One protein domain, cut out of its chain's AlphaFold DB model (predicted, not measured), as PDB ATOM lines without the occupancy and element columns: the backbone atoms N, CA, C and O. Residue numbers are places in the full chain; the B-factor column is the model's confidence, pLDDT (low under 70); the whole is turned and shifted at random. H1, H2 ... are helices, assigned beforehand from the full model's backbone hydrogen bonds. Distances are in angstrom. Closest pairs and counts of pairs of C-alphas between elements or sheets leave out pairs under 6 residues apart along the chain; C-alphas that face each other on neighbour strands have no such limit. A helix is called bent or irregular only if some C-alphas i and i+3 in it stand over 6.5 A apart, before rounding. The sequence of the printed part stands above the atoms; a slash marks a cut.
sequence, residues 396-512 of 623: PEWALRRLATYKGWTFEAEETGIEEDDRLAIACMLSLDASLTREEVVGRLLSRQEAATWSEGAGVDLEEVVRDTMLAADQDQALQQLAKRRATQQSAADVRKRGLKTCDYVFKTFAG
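Overview. This is residues 396 to 512 of the 623 residues of the protein "DESI1 protein" of Symbiodinium microadriaticum (UniProt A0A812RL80). A four-helix head and a helical hairpin that reaches away from it make a long, loose rod. In the head H2, H6 and the first part of H3 pack on one another in crossed fashion and H1 packs on H2, while H4 and H5 form the hairpin at the far end, joined to the head by the rest of H3 and by the links at residues 457 to 461 and 489 to 491. The printed part has 117 residues, with six named helices, H1 to H6 in order along the chain, and no named strand; the class is all helix. It is loose, with a radius of gyration of the C-alphas of 18.4 A, and spans 62 by 26 by 25 A.

Arrangement. H1, residues 397 to 406, touches H2, residues 420 to 432, with the closest C-alphas, those of Glu 397 and Asp 421, 5.0 A apart. They run the same way at a steep tilt of 37 degrees, only just past shallow. H2 is the hub, touching three helices. It touches H3, residues 438 to 456, opposite ways at a steep tilt of 50 degrees; the closest C-alphas are those of Ile 426 and Val 441, 6.6 A apart, and H3 uses residues 441 to 445 alone. H2 also touches H6, residues 492 to 510, the same way at a steep tilt of 56 degrees, closest at the C-alphas of Arg 423 and Thr 502, 6.3 A apart; this involves residues 422 to 427 of H2 and 499 to 506 of H6 alone. H3 touches H6 with residues 438 to 446 alone, opposite ways at a steep tilt of 52 degrees, and the closest C-alphas, those of Val 442 and Gly 499, are 5.7 A apart. H4, residues 462 to 469, and H5, residues 472 to 488, form a helical hairpin at a shallow tilt of 10 degrees, with the C-alphas of Val 466 and Gln 475 closest at 6.0 A. H3 and H4 are apart, and so are H5 and H6. Every O i to N i+4 pair is within hydrogen-bond range in H1, H2, H4 and H6, against 13 of 15 in H3 and 10 of 13 in H5.

Along the chain. H1 begins at C-alpha 397, (-15.811, 11.282, -38.356). H2 is 18.3 A long from first to last C-alpha, H3 28.2 A, H5 25.5 A and H6 26.2 A. H5 is irregular, but only just: C-alphas 473 and 476 are 6.9 A apart. H6 ends at C-alpha 510, (-35.106, 14.988, -40.386).

Size, cuts and confidence. The two C-alphas farthest apart, those of Ala 473 and Gly 512, are 62.1 A apart. The printed part has no cut. The link from H1 to H2 is long, with 13 residues, and the other four links are tight. The mean pLDDT of the printed part is 70.5, and residues 412 to 417 and 450 to 493 are under 70.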
ATOM      1  N   PRO A 396     -14.171   6.613 -37.918       85.75
ATOM      2  CA  PRO A 396     -13.830   8.019 -37.700       85.75
ATOM      3  C   PRO A 396     -14.799   8.996 -38.395       85.75
ATOM      4  O   PRO A 396     -15.354   8.693 -39.453       85.75
ATOM      5  N   GLU A 397     -14.934  10.209 -37.849       88.75
ATOM      6  CA  GLU A 397     -15.811  11.282 -38.356       88.75
ATOM      7  C   GLU A 397     -15.669  11.518 -39.871       88.75
ATOM      8  O   GLU A 397     -16.651  11.570 -40.615       88.75
ATOM      9  N   TRP A 398     -14.432  11.628 -40.368       88.75
ATOM     10  CA  TRP A 398     -14.172  11.909 -41.781       88.75
ATOM     11  C   TRP A 398     -14.677  10.784 -42.703       88.75
ATOM     12  O   TRP A 398     -15.093  11.062 -43.831       88.75
ATOM     13  N   ALA A 399     -14.680   9.531 -42.232       91.06
ATOM     14  CA  ALA A 399     -15.202   8.388 -42.972       91.06
ATOM     15  C   ALA A 399     -16.732   8.398 -42.986       91.06
ATOM     16  O   ALA A 399     -17.331   8.137 -44.029       91.06
ATOM     17  N   LEU A 400     -17.365   8.792 -41.874       92.31
ATOM     18  CA  LEU A 400     -18.810   9.035 -41.834       92.31
ATOM     19  C   LEU A 400     -19.203  10.122 -42.832       92.31
ATOM     20  O   LEU A 400     -20.125   9.914 -43.613       92.31
ATOM     21  N   ARG A 401     -18.462  11.239 -42.881       91.25
ATOM     22  CA  ARG A 401     -18.691  12.331 -43.844       91.25
ATOM     23  C   ARG A 401     -18.554  11.860 -45.301       91.25
ATOM     24  O   ARG A 401     -19.353  12.245 -46.159       91.25
ATOM     25  N   ARG A 402     -17.565  11.004 -45.588       91.25
ATOM     26  CA  ARG A 402     -17.380  10.384 -46.914       91.25
ATOM     27  C   ARG A 402     -18.530   9.444 -47.271       91.25
ATOM     28  O   ARG A 402     -19.066   9.576 -48.368       91.25
ATOM     29  N   LEU A 403     -18.944   8.571 -46.354       93.25
ATOM     30  CA  LEU A 403     -20.084   7.669 -46.537       93.25
ATOM     31  C   LEU A 403     -21.369   8.444 -46.824       93.25
ATOM     32  O   LEU A 403     -22.058   8.169 -47.801       93.25
ATOM     33  N   ALA A 404     -21.630   9.458 -46.008       91.06
ATOM     34  CA  ALA A 404     -22.696  10.430 -46.165       91.06
ATOM     35  C   ALA A 404     -22.762  11.015 -47.580       91.06
ATOM     36  O   ALA A 404     -23.792  10.935 -48.248       91.06
ATOM     37  N   THR A 405     -21.639  11.556 -48.055       90.81
ATOM     38  CA  THR A 405     -21.543  12.159 -49.391       90.81
ATOM     39  C   THR A 405     -21.742  11.112 -50.484       90.81
ATOM     40  O   THR A 405     -22.506  11.341 -51.417       90.81
ATOM     41  N   TYR A 406     -21.106   9.946 -50.351       91.00
ATOM     42  CA  TYR A 406     -21.207   8.854 -51.318       91.00
ATOM     43  C   TYR A 406     -22.646   8.343 -51.469       91.00
ATOM     44  O   TYR A 406     -23.110   8.101 -52.579       91.00
ATOM     45  N   LYS A 407     -23.376   8.219 -50.357       91.69
ATOM     46  CA  LYS A 407     -24.780   7.788 -50.336       91.69
ATOM     47  C   LYS A 407     -25.771   8.908 -50.668       91.69
ATOM     48  O   LYS A 407     -26.973   8.656 -50.703       91.69
ATOM     49  N   GLY A 408     -25.295  10.133 -50.905       88.19
ATOM     50  CA  GLY A 408     -26.150  11.289 -51.175       88.19
ATOM     51  C   GLY A 408     -27.002  11.710 -49.974       88.19
ATOM     52  O   GLY A 408     -28.048  12.336 -50.143       88.19
ATOM     53  N   TRP A 409     -26.583  11.364 -48.755       87.81
ATOM     54  CA  TRP A 409     -27.259  11.811 -47.547       87.81
ATOM     55  C   TRP A 409     -26.932  13.290 -47.325       87.81
ATOM     56  O   TRP A 409     -25.778  13.679 -47.174       87.81
ATOM     57  N   THR A 410     -27.951  14.145 -47.340       71.31
ATOM     58  CA  THR A 410     -27.791  15.574 -47.051       71.31
ATOM     59  C   THR A 410     -27.793  15.805 -45.543       71.31
ATOM     60  O   THR A 410     -28.562  15.169 -44.820       71.31
ATOM     61  N   PHE A 411     -26.969  16.730 -45.047       71.75
ATOM     62  CA  PHE A 411     -26.951  17.152 -43.641       71.75
ATOM     63  C   PHE A 411     -26.922  18.680 -43.602       71.75
ATOM     64  O   PHE A 411     -26.120  19.294 -44.301       71.75
ATOM     65  N   GLU A 412     -27.836  19.292 -42.848       65.31
ATOM     66  CA  GLU A 412     -27.890  20.751 -42.694       65.31
ATOM     67  C   GLU A 412     -27.007  21.243 -41.533       65.31
ATOM     68  O   GLU A 412     -26.431  20.443 -40.793       65.31
ATOM     69  N   ALA A 413     -26.881  22.572 -41.455       54.91
ATOM     70  CA  ALA A 413     -25.839  23.373 -40.813       54.91
ATOM     71  C   ALA A 413     -25.428  22.992 -39.378       54.91
ATOM     72  O   ALA A 413     -26.155  22.367 -38.618       54.91
ATOM     73  N   GLU A 414     -24.209  23.397 -39.029       63.56
ATOM     74  CA  GLU A 414     -23.617  23.295 -37.694       63.56
ATOM     75  C   GLU A 414     -24.489  23.990 -36.631       63.56
ATOM     76  O   GLU A 414     -24.965  25.106 -36.837       63.56
ATOM     77  N   GLU A 415     -24.682  23.344 -35.477       68.19
ATOM     78  CA  GLU A 415     -25.265  23.971 -34.287       68.19
ATOM     79  C   GLU A 415     -24.204  24.045 -33.186       68.19
ATOM     80  O   GLU A 415     -23.546  23.056 -32.852       68.19
ATOM     81  N   THR A 416     -24.045  25.226 -32.590       65.00
ATOM     82  CA  THR A 416     -23.067  25.466 -31.530       65.00
ATOM     83  C   THR A 416     -23.347  24.572 -30.314       65.00
ATOM     84  O   THR A 416     -24.423  24.613 -29.711       65.00
ATOM     85  N   GLY A 417     -22.355  23.776 -29.908       67.25
ATOM     86  CA  GLY A 417     -22.462  22.881 -28.750       67.25
ATOM     87  C   GLY A 417     -23.075  21.508 -29.046       67.25
ATOM     88  O   GLY A 417     -23.553  20.859 -28.111       67.25
ATOM     89  N   ILE A 418     -23.076  21.084 -30.314       75.31
ATOM     90  CA  ILE A 418     -23.261  19.695 -30.745       75.31
ATOM     91  C   ILE A 418     -21.957  19.218 -31.391       75.31
ATOM     92  O   ILE A 418     -21.438  19.880 -32.286       75.31
ATOM     93  N   GLU A 419     -21.428  18.080 -30.940       80.12
ATOM     94  CA  GLU A 419     -20.248  17.469 -31.560       80.12
ATOM     95  C   GLU A 419     -20.596  16.920 -32.946       80.12
ATOM     96  O   GLU A 419     -21.612  16.243 -33.136       80.12
ATOM     97  N   GLU A 420     -19.755  17.236 -33.930       83.62
ATOM     98  CA  GLU A 420     -20.011  16.878 -35.320       83.62
ATOM     99  C   GLU A 420     -19.996  15.361 -35.549       83.62
ATOM    100  O   GLU A 420     -20.846  14.857 -36.286       83.62
ATOM    101  N   ASP A 421     -19.096  14.643 -34.877       86.00
ATOM    102  CA  ASP A 421     -19.001  13.183 -34.946       86.00
ATOM    103  C   ASP A 421     -20.305  12.496 -34.516       86.00
ATOM    104  O   ASP A 421     -20.872  11.699 -35.268       86.00
ATOM    105  N   ASP A 422     -20.847  12.882 -33.356       87.25
ATOM    106  CA  ASP A 422     -22.126  12.369 -32.857       87.25
ATOM    107  C   ASP A 422     -23.270  12.692 -33.825       87.25
ATOM    108  O   ASP A 422     -24.111  11.843 -34.129       87.25
ATOM    109  N   ARG A 423     -23.301  13.925 -34.347       88.50
ATOM    110  CA  ARG A 423     -24.318  14.360 -35.311       88.50
ATOM    111  C   ARG A 423     -24.275  13.513 -36.582       88.50
ATOM    112  O   ARG A 423     -25.328  13.056 -37.032       88.50
ATOM    113  N   LEU A 424     -23.089  13.295 -37.151       90.06
ATOM    114  CA  LEU A 424     -22.900  12.483 -38.354       90.06
ATOM    115  C   LEU A 424     -23.279  11.022 -38.107       90.06
ATOM    116  O   LEU A 424     -23.983  10.442 -38.932       90.06
ATOM    117  N   ALA A 425     -22.885  10.446 -36.968       91.44
ATOM    118  CA  ALA A 425     -23.230   9.071 -36.613       91.44
ATOM    119  C   ALA A 425     -24.751   8.878 -36.499       91.44
ATOM    120  O   ALA A 425     -25.304   7.964 -37.116       91.44
ATOM    121  N   ILE A 426     -25.451   9.768 -35.780       91.50
ATOM    122  CA  ILE A 426     -26.919   9.721 -35.664       91.50
ATOM    123  C   ILE A 426     -27.578   9.850 -37.029       91.50
ATOM    124  O   ILE A 426     -28.502   9.106 -37.360       91.50
ATOM    125  N   ALA A 427     -27.107  10.792 -37.832       90.81
ATOM    126  CA  ALA A 427     -27.724  11.070 -39.105       90.81
ATOM    127  C   ALA A 427     -27.478   9.932 -40.121       90.81
ATOM    128  O   ALA A 427     -28.394   9.591 -40.863       90.81
ATOM    129  N   CYS A 428     -26.316   9.264 -40.085       93.00
ATOM    130  CA  CYS A 428     -26.069   8.029 -40.839       93.00
ATOM    131  C   CYS A 428     -26.981   6.879 -40.378       93.00
ATOM    132  O   CYS A 428     -27.563   6.199 -41.219       93.00
ATOM    133  N   MET A 429     -27.163   6.683 -39.064       93.62
ATOM    134  CA  MET A 429     -28.086   5.665 -38.535       93.62
ATOM    135  C   MET A 429     -29.523   5.892 -39.018       93.62
ATOM    136  O   MET A 429     -30.159   4.962 -39.499       93.62
ATOM    137  N   LEU A 430     -30.023   7.129 -38.940       91.94
ATOM    138  CA  LEU A 430     -31.388   7.471 -39.357       91.94
ATOM    139  C   LEU A 430     -31.591   7.453 -40.875       91.94
ATOM    140  O   LEU A 430     -32.724   7.291 -41.326       91.94
ATOM    141  N   SER A 431     -30.523   7.646 -41.650       92.00
ATOM    142  CA  SER A 431     -30.542   7.458 -43.101       92.00
ATOM    143  C   SER A 431     -30.555   5.980 -43.509       92.00
ATOM    144  O   SER A 431     -31.020   5.670 -44.600       92.00
ATOM    145  N   LEU A 432     -30.052   5.071 -42.662       92.50
ATOM    146  CA  LEU A 432     -30.125   3.622 -42.890       92.50
ATOM    147  C   LEU A 432     -31.445   3.028 -42.385       92.50
ATOM    148  O   LEU A 432     -32.091   2.271 -43.104       92.50
ATOM    149  N   ASP A 433     -31.871   3.406 -41.178       92.12
ATOM    150  CA  ASP A 433     -33.168   3.037 -40.615       92.12
ATOM    151  C   ASP A 433     -33.851   4.256 -39.984       92.12
ATOM    152  O   ASP A 433     -33.619   4.645 -38.836       92.12
ATOM    153  N   ALA A 434     -34.788   4.845 -40.725       90.94
ATOM    154  CA  ALA A 434     -35.601   5.937 -40.212       90.94
ATOM    155  C   ALA A 434     -36.568   5.484 -39.098       90.94
ATOM    156  O   ALA A 434     -37.166   6.328 -38.436       90.94
ATOM    157  N   SER A 435     -36.772   4.184 -38.865       91.00
ATOM    158  CA  SER A 435     -37.687   3.655 -37.844       91.00
ATOM    159  C   SER A 435     -37.094   3.586 -36.435       91.00
ATOM    160  O   SER A 435     -37.791   3.139 -35.514       91.00
ATOM    161  N   LEU A 436     -35.843   4.011 -36.254       90.88
ATOM    162  CA  LEU A 436     -35.181   4.008 -34.956       90.88
ATOM    163  C   LEU A 436     -35.841   4.990 -33.981       90.88
ATOM    164  O   LEU A 436     -36.187   6.124 -34.335       90.88
ATOM    165  N   THR A 437     -36.033   4.545 -32.742       89.56
ATOM    166  CA  THR A 437     -36.496   5.396 -31.642       89.56
ATOM    167  C   THR A 437     -35.345   6.240 -31.093       89.56
ATOM    168  O   THR A 437     -34.167   5.984 -31.351       89.56
ATOM    169  N   ARG A 438     -35.680   7.274 -30.311       87.44
ATOM    170  CA  ARG A 438     -34.666   8.115 -29.652       87.44
ATOM    171  C   ARG A 438     -33.758   7.298 -28.737       87.44
ATOM    172  O   ARG A 438     -32.549   7.496 -28.741       87.44
ATOM    173  N   GLU A 439     -34.337   6.364 -27.989       83.12
ATOM    174  CA  GLU A 439     -33.589   5.528 -27.049       83.12
ATOM    175  C   GLU A 439     -32.668   4.537 -27.773       83.12
ATOM    176  O   GLU A 439     -31.530   4.349 -27.345       83.12
ATOM    177  N   GLU A 440     -33.101   3.968 -28.907       85.69
ATOM    178  CA  GLU A 440     -32.250   3.113 -29.749       85.69
ATOM    179  C   GLU A 440     -31.021   3.886 -30.257       85.69
ATOM    180  O   GLU A 440     -29.891   3.409 -30.140       85.69
ATOM    181  N   VAL A 441     -31.228   5.104 -30.768       89.25
ATOM    182  CA  VAL A 441     -30.151   5.974 -31.267       89.25
ATOM    183  C   VAL A 441     -29.175   6.353 -30.153       89.25
ATOM    184  O   VAL A 441     -27.964   6.218 -30.323       89.25
ATOM    185  N   VAL A 442     -29.680   6.798 -29.000       86.25
ATOM    186  CA  VAL A 442     -28.831   7.210 -27.871       86.25
ATOM    187  C   VAL A 442     -28.071   6.024 -27.283       86.25
ATOM    188  O   VAL A 442     -26.887   6.162 -26.985       86.25
ATOM    189  N   GLY A 443     -28.693   4.848 -27.162       81.25
ATOM    190  CA  GLY A 443     -28.015   3.636 -26.695       81.25
ATOM    191  C   GLY A 443     -26.844   3.231 -27.596       81.25
ATOM    192  O   GLY A 443     -25.763   2.893 -27.112       81.25
ATOM    193  N   ARG A 444     -27.019   3.341 -28.917       86.88
ATOM    194  CA  ARG A 444     -25.960   3.083 -29.907       86.88
ATOM    195  C   ARG A 444     -24.877   4.164 -29.907       86.88
ATOM    196  O   ARG A 444     -23.702   3.846 -30.052       86.88
ATOM    197  N   LEU A 445     -25.236   5.423 -29.677       84.44
ATOM    198  CA  LEU A 445     -24.261   6.507 -29.542       84.44
ATOM    199  C   LEU A 445     -23.404   6.353 -28.277       84.44
ATOM    200  O   LEU A 445     -22.187   6.520 -28.319       84.44
ATOM    201  N   LEU A 446     -24.020   5.965 -27.157       76.75
ATOM    202  CA  LEU A 446     -23.299   5.614 -25.935       76.75
ATOM    203  C   LEU A 446     -22.334   4.452 -26.182       76.75
ATOM    204  O   LEU A 446     -21.193   4.511 -25.734       76.75
ATOM    205  N   SER A 447     -22.762   3.438 -26.940       73.88
ATOM    206  CA  SER A 447     -21.897   2.334 -27.371       73.88
ATOM    207  C   SER A 447     -20.669   2.828 -28.132       73.88
ATOM    208  O   SER A 447     -19.548   2.458 -27.783       73.88
ATOM    209  N   ARG A 448     -20.865   3.715 -29.117       79.56
ATOM    210  CA  ARG A 448     -19.789   4.342 -29.898       79.56
ATOM    211  C   ARG A 448     -18.795   5.090 -29.007       79.56
ATOM    212  O   ARG A 448     -17.592   4.897 -29.156       79.56
ATOM    213  N   GLN A 449     -19.280   5.896 -28.066       73.50
ATOM    214  CA  GLN A 449     -18.441   6.686 -27.157       73.50
ATOM    215  C   GLN A 449     -17.695   5.806 -26.140       73.50
ATOM    216  O   GLN A 449     -16.506   6.004 -25.862       73.50
ATOM    217  N   GLU A 450     -18.356   4.764 -25.628       63.53
ATOM    218  CA  GLU A 450     -17.688   3.747 -24.822       63.53
ATOM    219  C   GLU A 450     -16.642   2.997 -25.645       63.53
ATOM    220  O   GLU A 450     -15.552   2.790 -25.138       63.53
ATOM    221  N   ALA A 451     -16.911   2.624 -26.900       59.62
ATOM    222  CA  ALA A 451     -15.948   1.977 -27.794       59.62
ATOM    223  C   ALA A 451     -14.753   2.884 -28.125       59.62
ATOM    224  O   ALA A 451     -13.628   2.394 -28.211       59.62
ATOM    225  N   ALA A 452     -14.968   4.195 -28.251       53.22
ATOM    226  CA  ALA A 452     -13.911   5.173 -28.496       53.22
ATOM    227  C   ALA A 452     -12.902   5.226 -27.336       53.22
ATOM    228  O   ALA A 452     -11.696   5.208 -27.578       53.22
ATOM    229  N   THR A 453     -13.353   5.139 -26.079       46.09
ATOM    230  CA  THR A 453     -12.461   5.006 -24.900       46.09
ATOM    231  C   THR A 453     -11.684   3.669 -24.864       46.09
ATOM    232  O   THR A 453     -10.649   3.548 -24.207       46.09
ATOM    233  N   TRP A 454     -12.123   2.703 -25.678       37.69
ATOM    234  CA  TRP A 454     -11.445   1.490 -26.184       37.69
ATOM    235  C   TRP A 454     -10.061   1.703 -26.772       37.69
ATOM    236  O   TRP A 454      -9.123   0.936 -26.520       37.69
ATOM    237  N   SER A 455      -9.944   2.757 -27.572       37.75
ATOM    238  CA  SER A 455      -8.697   3.092 -28.254       37.75
ATOM    239  C   SER A 455      -7.594   3.521 -27.275       37.75
ATOM    240  O   SER A 455      -6.414   3.377 -27.589       37.75
ATOM    241  N   GLU A 456      -7.967   3.893 -26.041       34.62
ATOM    242  CA  GLU A 456      -7.075   4.306 -24.949       34.62
ATOM    243  C   GLU A 456      -7.097   3.350 -23.731       34.62
ATOM    244  O   GLU A 456      -6.849   3.746 -22.590       34.62
ATOM    245  N   GLY A 457      -7.357   2.055 -23.951       34.56
ATOM    246  CA  GLY A 457      -7.101   1.014 -22.945       34.56
ATOM    247  C   GLY A 457      -8.053   0.991 -21.742       34.56
ATOM    248  O   GLY A 457      -7.675   0.503 -20.675       34.56
ATOM    249  N   ALA A 458      -9.284   1.486 -21.879       37.91
ATOM    250  CA  ALA A 458     -10.232   1.567 -20.771       37.91
ATOM    251  C   ALA A 458     -11.369   0.546 -20.891       37.91
ATOM    252  O   ALA A 458     -12.338   0.750 -21.609       37.91
ATOM    253  N   GLY A 459     -11.303  -0.512 -20.085       36.91
ATOM    254  CA  GLY A 459     -12.526  -1.210 -19.681       36.91
ATOM    255  C   GLY A 459     -12.351  -2.632 -19.157       36.91
ATOM    256  O   GLY A 459     -13.320  -3.352 -18.925       36.91
ATOM    257  N   VAL A 460     -11.115  -3.018 -18.867       42.97
ATOM    258  CA  VAL A 460     -10.885  -3.880 -17.709       42.97
ATOM    259  C   VAL A 460     -11.245  -3.065 -16.460       42.97
ATOM    260  O   VAL A 460     -10.951  -1.868 -16.417       42.97
ATOM    261  N   ASP A 461     -11.903  -3.663 -15.462       47.53
ATOM    262  CA  ASP A 461     -12.014  -3.033 -14.144       47.53
ATOM    263  C   ASP A 461     -10.616  -3.020 -13.521       47.53
ATOM    264  O   ASP A 461     -10.181  -3.968 -12.871       47.53
ATOM    265  N   LEU A 462      -9.861  -1.971 -13.845       45.00
ATOM    266  CA  LEU A 462      -8.469  -1.832 -13.453       45.00
ATOM    267  C   LEU A 462      -8.331  -1.762 -11.930       45.00
ATOM    268  O   LEU A 462      -7.264  -2.080 -11.432       45.00
ATOM    269  N   GLU A 463      -9.383  -1.409 -11.181       45.22
ATOM    270  CA  GLU A 463      -9.352  -1.444  -9.715       45.22
ATOM    271  C   GLU A 463      -9.445  -2.882  -9.188       45.22
ATOM    272  O   GLU A 463      -8.690  -3.235  -8.285       45.22
ATOM    273  N   GLU A 464     -10.317  -3.717  -9.773       43.59
ATOM    274  CA  GLU A 464     -10.390  -5.167  -9.492       43.59
ATOM    275  C   GLU A 464      -9.050  -5.826  -9.855       43.59
ATOM    276  O   GLU A 464      -8.442  -6.495  -9.028       43.59
ATOM    277  N   VAL A 465      -8.509  -5.533 -11.042       42.00
ATOM    278  CA  VAL A 465      -7.224  -6.099 -11.480       42.00
ATOM    279  C   VAL A 465      -6.053  -5.617 -10.630       42.00
ATOM    280  O   VAL A 465      -5.211  -6.430 -10.273       42.00
ATOM    281  N   VAL A 466      -5.979  -4.337 -10.255       41.12
ATOM    282  CA  VAL A 466      -4.928  -3.834  -9.350       41.12
ATOM    283  C   VAL A 466      -4.991  -4.544  -7.998       41.12
ATOM    284  O   VAL A 466      -3.958  -4.968  -7.488       41.12
ATOM    285  N   ARG A 467      -6.193  -4.731  -7.441       45.69
ATOM    286  CA  ARG A 467      -6.378  -5.433  -6.162       45.69
ATOM    287  C   ARG A 467      -6.037  -6.921  -6.240       45.69
ATOM    288  O   ARG A 467      -5.495  -7.453  -5.276       45.69
ATOM    289  N   ASP A 468      -6.308  -7.558  -7.377       37.84
ATOM    290  CA  ASP A 468      -6.094  -8.997  -7.570       37.84
ATOM    291  C   ASP A 468      -4.674  -9.345  -8.051       37.84
ATOM    292  O   ASP A 468      -4.234 -10.481  -7.881       37.84
ATOM    293  N   THR A 469      -3.945  -8.402  -8.664       35.19
ATOM    294  CA  THR A 469      -2.666  -8.696  -9.344       35.19
ATOM    295  C   THR A 469      -1.463  -7.920  -8.815       35.19
ATOM    296  O   THR A 469      -0.332  -8.331  -9.076       35.19
ATOM    297  N   MET A 470      -1.660  -6.826  -8.069       37.12
ATOM    298  CA  MET A 470      -0.555  -6.045  -7.506       37.12
ATOM    299  C   MET A 470      -0.331  -6.346  -6.025       37.12
ATOM    300  O   MET A 470      -1.264  -6.645  -5.279       37.12
ATOM    301  N   LEU A 471       0.921  -6.220  -5.586       39.78
ATOM    302  CA  LEU A 471       1.289  -6.308  -4.175       39.78
ATOM    303  C   LEU A 471       0.658  -5.147  -3.397       39.78
ATOM    304  O   LEU A 471       0.609  -4.023  -3.893       39.78
ATOM    305  N   ALA A 472       0.222  -5.404  -2.161       45.16
ATOM    306  CA  ALA A 472      -0.520  -4.445  -1.335       45.16
ATOM    307  C   ALA A 472       0.156  -3.064  -1.205       45.16
ATOM    308  O   ALA A 472      -0.532  -2.052  -1.142       45.16
ATOM    309  N   ALA A 473       1.493  -3.012  -1.224       44.53
ATOM    310  CA  ALA A 473       2.259  -1.767  -1.140       44.53
ATOM    311  C   ALA A 473       2.105  -0.848  -2.370       44.53
ATOM    312  O   ALA A 473       2.219   0.368  -2.238       44.53
ATOM    313  N   ASP A 474       1.812  -1.410  -3.548       43.03
ATOM    314  CA  ASP A 474       1.692  -0.672  -4.813       43.03
ATOM    315  C   ASP A 474       0.226  -0.413  -5.212       43.03
ATOM    316  O   ASP A 474      -0.056   0.408  -6.093       43.03
ATOM    317  N   GLN A 475      -0.723  -1.092  -4.552       49.12
ATOM    318  CA  GLN A 475      -2.157  -0.979  -4.828       49.12
ATOM    319  C   GLN A 475      -2.672   0.442  -4.601       49.12
ATOM    320  O   GLN A 475      -3.352   0.985  -5.468       49.12
ATOM    321  N   ASP A 476      -2.321   1.078  -3.483       57.31
ATOM    322  CA  ASP A 476      -2.833   2.409  -3.139       57.31
ATOM    323  C   ASP A 476      -2.412   3.476  -4.156       57.31
ATOM    324  O   ASP A 476      -3.210   4.335  -4.539       57.31
ATOM    325  N   GLN A 477      -1.179   3.398  -4.663       49.72
ATOM    326  CA  GLN A 477      -0.680   4.342  -5.661       49.72
ATOM    327  C   GLN A 477      -1.365   4.140  -7.020       49.72
ATOM    328  O   GLN A 477      -1.757   5.117  -7.668       49.72
ATOM    329  N   ALA A 478      -1.552   2.887  -7.440       43.66
ATOM    330  CA  ALA A 478      -2.258   2.555  -8.673       43.66
ATOM    331  C   ALA A 478      -3.752   2.928  -8.597       43.66
ATOM    332  O   ALA A 478      -4.279   3.545  -9.524       43.66
ATOM    333  N   LEU A 479      -4.418   2.662  -7.468       52.31
ATOM    334  CA  LEU A 479      -5.810   3.054  -7.219       52.31
ATOM    335  C   LEU A 479      -5.979   4.582  -7.188       52.31
ATOM    336  O   LEU A 479      -6.931   5.099  -7.768       52.31
ATOM    337  N   GLN A 480      -5.037   5.333  -6.607       57.31
ATOM    338  CA  GLN A 480      -5.058   6.802  -6.659       57.31
ATOM    339  C   GLN A 480      -4.892   7.348  -8.084       57.31
ATOM    340  O   GLN A 480      -5.525   8.344  -8.444       57.31
ATOM    341  N   GLN A 481      -4.062   6.717  -8.920       48.50
ATOM    342  CA  GLN A 481      -3.924   7.103 -10.329       48.50
ATOM    343  C   GLN A 481      -5.182   6.779 -11.145       48.50
ATOM    344  O   GLN A 481      -5.593   7.587 -11.982       48.50
ATOM    345  N   LEU A 482      -5.835   5.646 -10.871       49.47
ATOM    346  CA  LEU A 482      -7.125   5.290 -11.469       49.47
ATOM    347  C   LEU A 482      -8.235   6.259 -11.049       49.47
ATOM    348  O   LEU A 482      -8.997   6.719 -11.900       49.47
ATOM    349  N   ALA A 483      -8.274   6.648  -9.774       55.38
ATOM    350  CA  ALA A 483      -9.206   7.650  -9.268       55.38
ATOM    351  C   ALA A 483      -9.003   9.019  -9.944       55.38
ATOM    352  O   ALA A 483      -9.976   9.662 -10.339       55.38
ATOM    353  N   LYS A 484      -7.747   9.437 -10.170       53.25
ATOM    354  CA  LYS A 484      -7.428  10.658 -10.934       53.25
ATOM    355  C   LYS A 484      -7.882  10.574 -12.396       53.25
ATOM    356  O   LYS A 484      -8.436  11.545 -12.895       53.25
ATOM    357  N   ARG A 485      -7.709   9.425 -13.064       48.19
ATOM    358  CA  ARG A 485      -8.225   9.199 -14.432       48.19
ATOM    359  C   ARG A 485      -9.755   9.225 -14.498       48.19
ATOM    360  O   ARG A 485     -10.307   9.772 -15.448       48.19
ATOM    361  N   ARG A 486     -10.443   8.676 -13.490       53.19
ATOM    362  CA  ARG A 486     -11.911   8.750 -13.376       53.19
ATOM    363  C   ARG A 486     -12.406  10.183 -13.206       53.19
ATOM    364  O   ARG A 486     -13.418  10.527 -13.799       53.19
ATOM    365  N   ALA A 487     -11.693  11.016 -12.450       51.03
ATOM    366  CA  ALA A 487     -12.076  12.414 -12.236       51.03
ATOM    367  C   ALA A 487     -12.086  13.251 -13.532       51.03
ATOM    368  O   ALA A 487     -12.782  14.258 -13.602       51.03
ATOM    369  N   THR A 488     -11.339  12.828 -14.555       48.16
ATOM    370  CA  THR A 488     -11.298  13.461 -15.883       48.16
ATOM    371  C   THR A 488     -12.243  12.829 -16.912       48.16
ATOM    372  O   THR A 488     -12.442  13.407 -17.977       48.16
ATOM    373  N   GLN A 489     -12.834  11.662 -16.628       53.31
ATOM    374  CA  GLN A 489     -13.807  11.024 -17.520       53.31
ATOM    375  C   GLN A 489     -15.195  11.640 -17.323       53.31
ATOM    376  O   GLN A 489     -15.692  11.732 -16.202       53.31
ATOM    377  N   GLN A 490     -15.840  12.042 -18.420       56.97
ATOM    378  CA  GLN A 490     -17.233  12.491 -18.390       56.97
ATOM    379  C   GLN A 490     -18.128  11.351 -17.896       56.97
ATOM    380  O   GLN A 490     -17.943  10.194 -18.283       56.97
ATOM    381  N   SER A 491     -19.095  11.655 -17.025       61.56
ATOM    382  CA  SER A 491     -19.987  10.616 -16.519       61.56
ATOM    383  C   SER A 491     -20.873  10.092 -17.655       61.56
ATOM    384  O   SER A 491     -21.309  10.856 -18.516       61.56
ATOM    385  N   ALA A 492     -21.187   8.794 -17.665       63.72
ATOM    386  CA  ALA A 492     -22.072   8.212 -18.682       63.72
ATOM    387  C   ALA A 492     -23.451   8.907 -18.739       63.72
ATOM    388  O   ALA A 492     -24.069   8.975 -19.799       63.72
ATOM    389  N   ALA A 493     -23.905   9.489 -17.623       67.44
ATOM    390  CA  ALA A 493     -25.112  10.310 -17.567       67.44
ATOM    391  C   ALA A 493     -24.964  11.634 -18.342       67.44
ATOM    392  O   ALA A 493     -25.893  12.037 -19.045       67.44
ATOM    393  N   ASP A 494     -23.800  12.287 -18.274       70.88
ATOM    394  CA  ASP A 494     -23.514  13.506 -19.043       70.88
ATOM    395  C   ASP A 494     -23.414  13.214 -20.542       70.88
ATOM    396  O   ASP A 494     -23.955  13.970 -21.353       70.88
ATOM    397  N   VAL A 495     -22.786  12.090 -20.910       70.06
ATOM    398  CA  VAL A 495     -22.724  11.624 -22.305       70.06
ATOM    399  C   VAL A 495     -24.132  11.325 -22.819       70.06
ATOM    400  O   VAL A 495     -24.499  11.798 -23.892       70.06
ATOM    401  N   ARG A 496     -24.973  10.637 -22.033       76.38
ATOM    402  CA  ARG A 496     -26.376  10.377 -22.399       76.38
ATOM    403  C   ARG A 496     -27.149  11.676 -22.607       76.38
ATOM    404  O   ARG A 496     -27.856  11.816 -23.600       76.38
ATOM    405  N   LYS A 497     -27.013  12.639 -21.691       81.50
ATOM    406  CA  LYS A 497     -27.689  13.940 -21.777       81.50
ATOM    407  C   LYS A 497     -27.272  14.714 -23.033       81.50
ATOM    408  O   LYS A 497     -28.129  15.307 -23.689       81.50
ATOM    409  N   ARG A 498     -25.982  14.691 -23.385       79.69
ATOM    410  CA  ARG A 498     -25.474  15.275 -24.637       79.69
ATOM    411  C   ARG A 498     -26.033  14.540 -25.852       79.69
ATOM    412  O   ARG A 498     -26.606  15.186 -26.721       79.69
ATOM    413  N   GLY A 499     -25.954  13.210 -25.862       81.88
ATOM    414  CA  GLY A 499     -26.479  12.366 -26.932       81.88
ATOM    415  C   GLY A 499     -27.972  12.578 -27.186       81.88
ATOM    416  O   GLY A 499     -28.383  12.685 -28.336       81.88
ATOM    417  N   LEU A 500     -28.776  12.737 -26.128       86.12
ATOM    418  CA  LEU A 500     -30.198  13.089 -26.226       86.12
ATOM    419  C   LEU A 500     -30.407  14.451 -26.895       86.12
ATOM    420  O   LEU A 500     -31.222  14.558 -27.809       86.12
ATOM    421  N   LYS A 501     -29.648  15.479 -26.488       88.00
ATOM    422  CA  LYS A 501     -29.710  16.812 -27.110       88.00
ATOM    423  C   LYS A 501     -29.375  16.736 -28.605       88.00
ATOM    424  O   LYS A 501     -30.112  17.289 -29.420       88.00
ATOM    425  N   THR A 502     -28.304  16.025 -28.961       87.06
ATOM    426  CA  THR A 502     -27.885  15.827 -30.356       87.06
ATOM    427  C   THR A 502     -28.937  15.053 -31.153       87.06
ATOM    428  O   THR A 502     -29.296  15.451 -32.259       87.06
ATOM    429  N   CYS A 503     -29.495  13.988 -30.574       88.75
ATOM    430  CA  CYS A 503     -30.558  13.197 -31.184       88.75
ATOM    431  C   CYS A 503     -31.805  14.046 -31.462       88.75
ATOM    432  O   CYS A 503     -32.338  14.013 -32.571       88.75
ATOM    433  N   ASP A 504     -32.259  14.841 -30.491       89.75
ATOM    434  CA  ASP A 504     -33.431  15.708 -30.646       89.75
ATOM    435  C   ASP A 504     -33.238  16.751 -31.748       89.75
ATOM    436  O   ASP A 504     -34.176  17.032 -32.501       89.75
ATOM    437  N   TYR A 505     -32.034  17.311 -31.861       87.88
ATOM    438  CA  TYR A 505     -31.687  18.210 -32.953       87.88
ATOM    439  C   TYR A 505     -31.804  17.511 -34.314       87.88
ATOM    440  O   TYR A 505     -32.572  17.958 -35.168       87.88
ATOM    441  N   VAL A 506     -31.138  16.365 -34.500       88.12
ATOM    442  CA  VAL A 506     -31.162  15.645 -35.786       88.12
ATOM    443  C   VAL A 506     -32.580  15.192 -36.146       88.12
ATOM    444  O   VAL A 506     -33.000  15.334 -37.294       88.12
ATOM    445  N   PHE A 507     -33.371  14.724 -35.175       90.12
ATOM    446  CA  PHE A 507     -34.774  14.348 -35.390       90.12
ATOM    447  C   PHE A 507     -35.624  15.521 -35.893       90.12
ATOM    448  O   PHE A 507     -36.496  15.318 -36.743       90.12
ATOM    449  N   LYS A 508     -35.390  16.744 -35.394       88.69
ATOM    450  CA  LYS A 508     -36.077  17.950 -35.886       88.69
ATOM    451  C   LYS A 508     -35.693  18.243 -37.333       88.69
ATOM    452  O   LYS A 508     -36.584  18.452 -38.152       88.69
ATOM    453  N   THR A 509     -34.406  18.173 -37.664       84.81
ATOM    454  CA  THR A 509     -33.900  18.388 -39.030       84.81
ATOM    455  C   THR A 509     -34.423  17.331 -40.011       84.81
ATOM    456  O   THR A 509     -34.738  17.626 -41.163       84.81
ATOM    457  N   PHE A 510     -34.593  16.085 -39.560       86.44
ATOM    458  CA  PHE A 510     -35.106  14.988 -40.386       86.44
ATOM    459  C   PHE A 510     -36.637  14.978 -40.510       86.44
ATOM    460  O   PHE A 510     -37.163  14.330 -41.414       86.44
ATOM    461  N   ALA A 511     -37.373  15.717 -39.669       85.00
ATOM    462  CA  ALA A 511     -38.840  15.697 -39.622       85.00
ATOM    463  C   ALA A 511     -39.516  15.999 -40.974       85.00
ATOM    464  O   ALA A 511     -40.616  15.510 -41.249       85.00
ATOM    465  N   GLY A 512     -38.861  16.793 -41.828       82.25
ATOM    466  CA  GLY A 512     -39.347  17.140 -43.162       82.25
ATOM    467  C   GLY A 512     -39.219  16.026 -44.208       82.25
ATOM    468  O   GLY A 512     -39.985  16.038 -45.178       82.25
TER     469      GLY A 512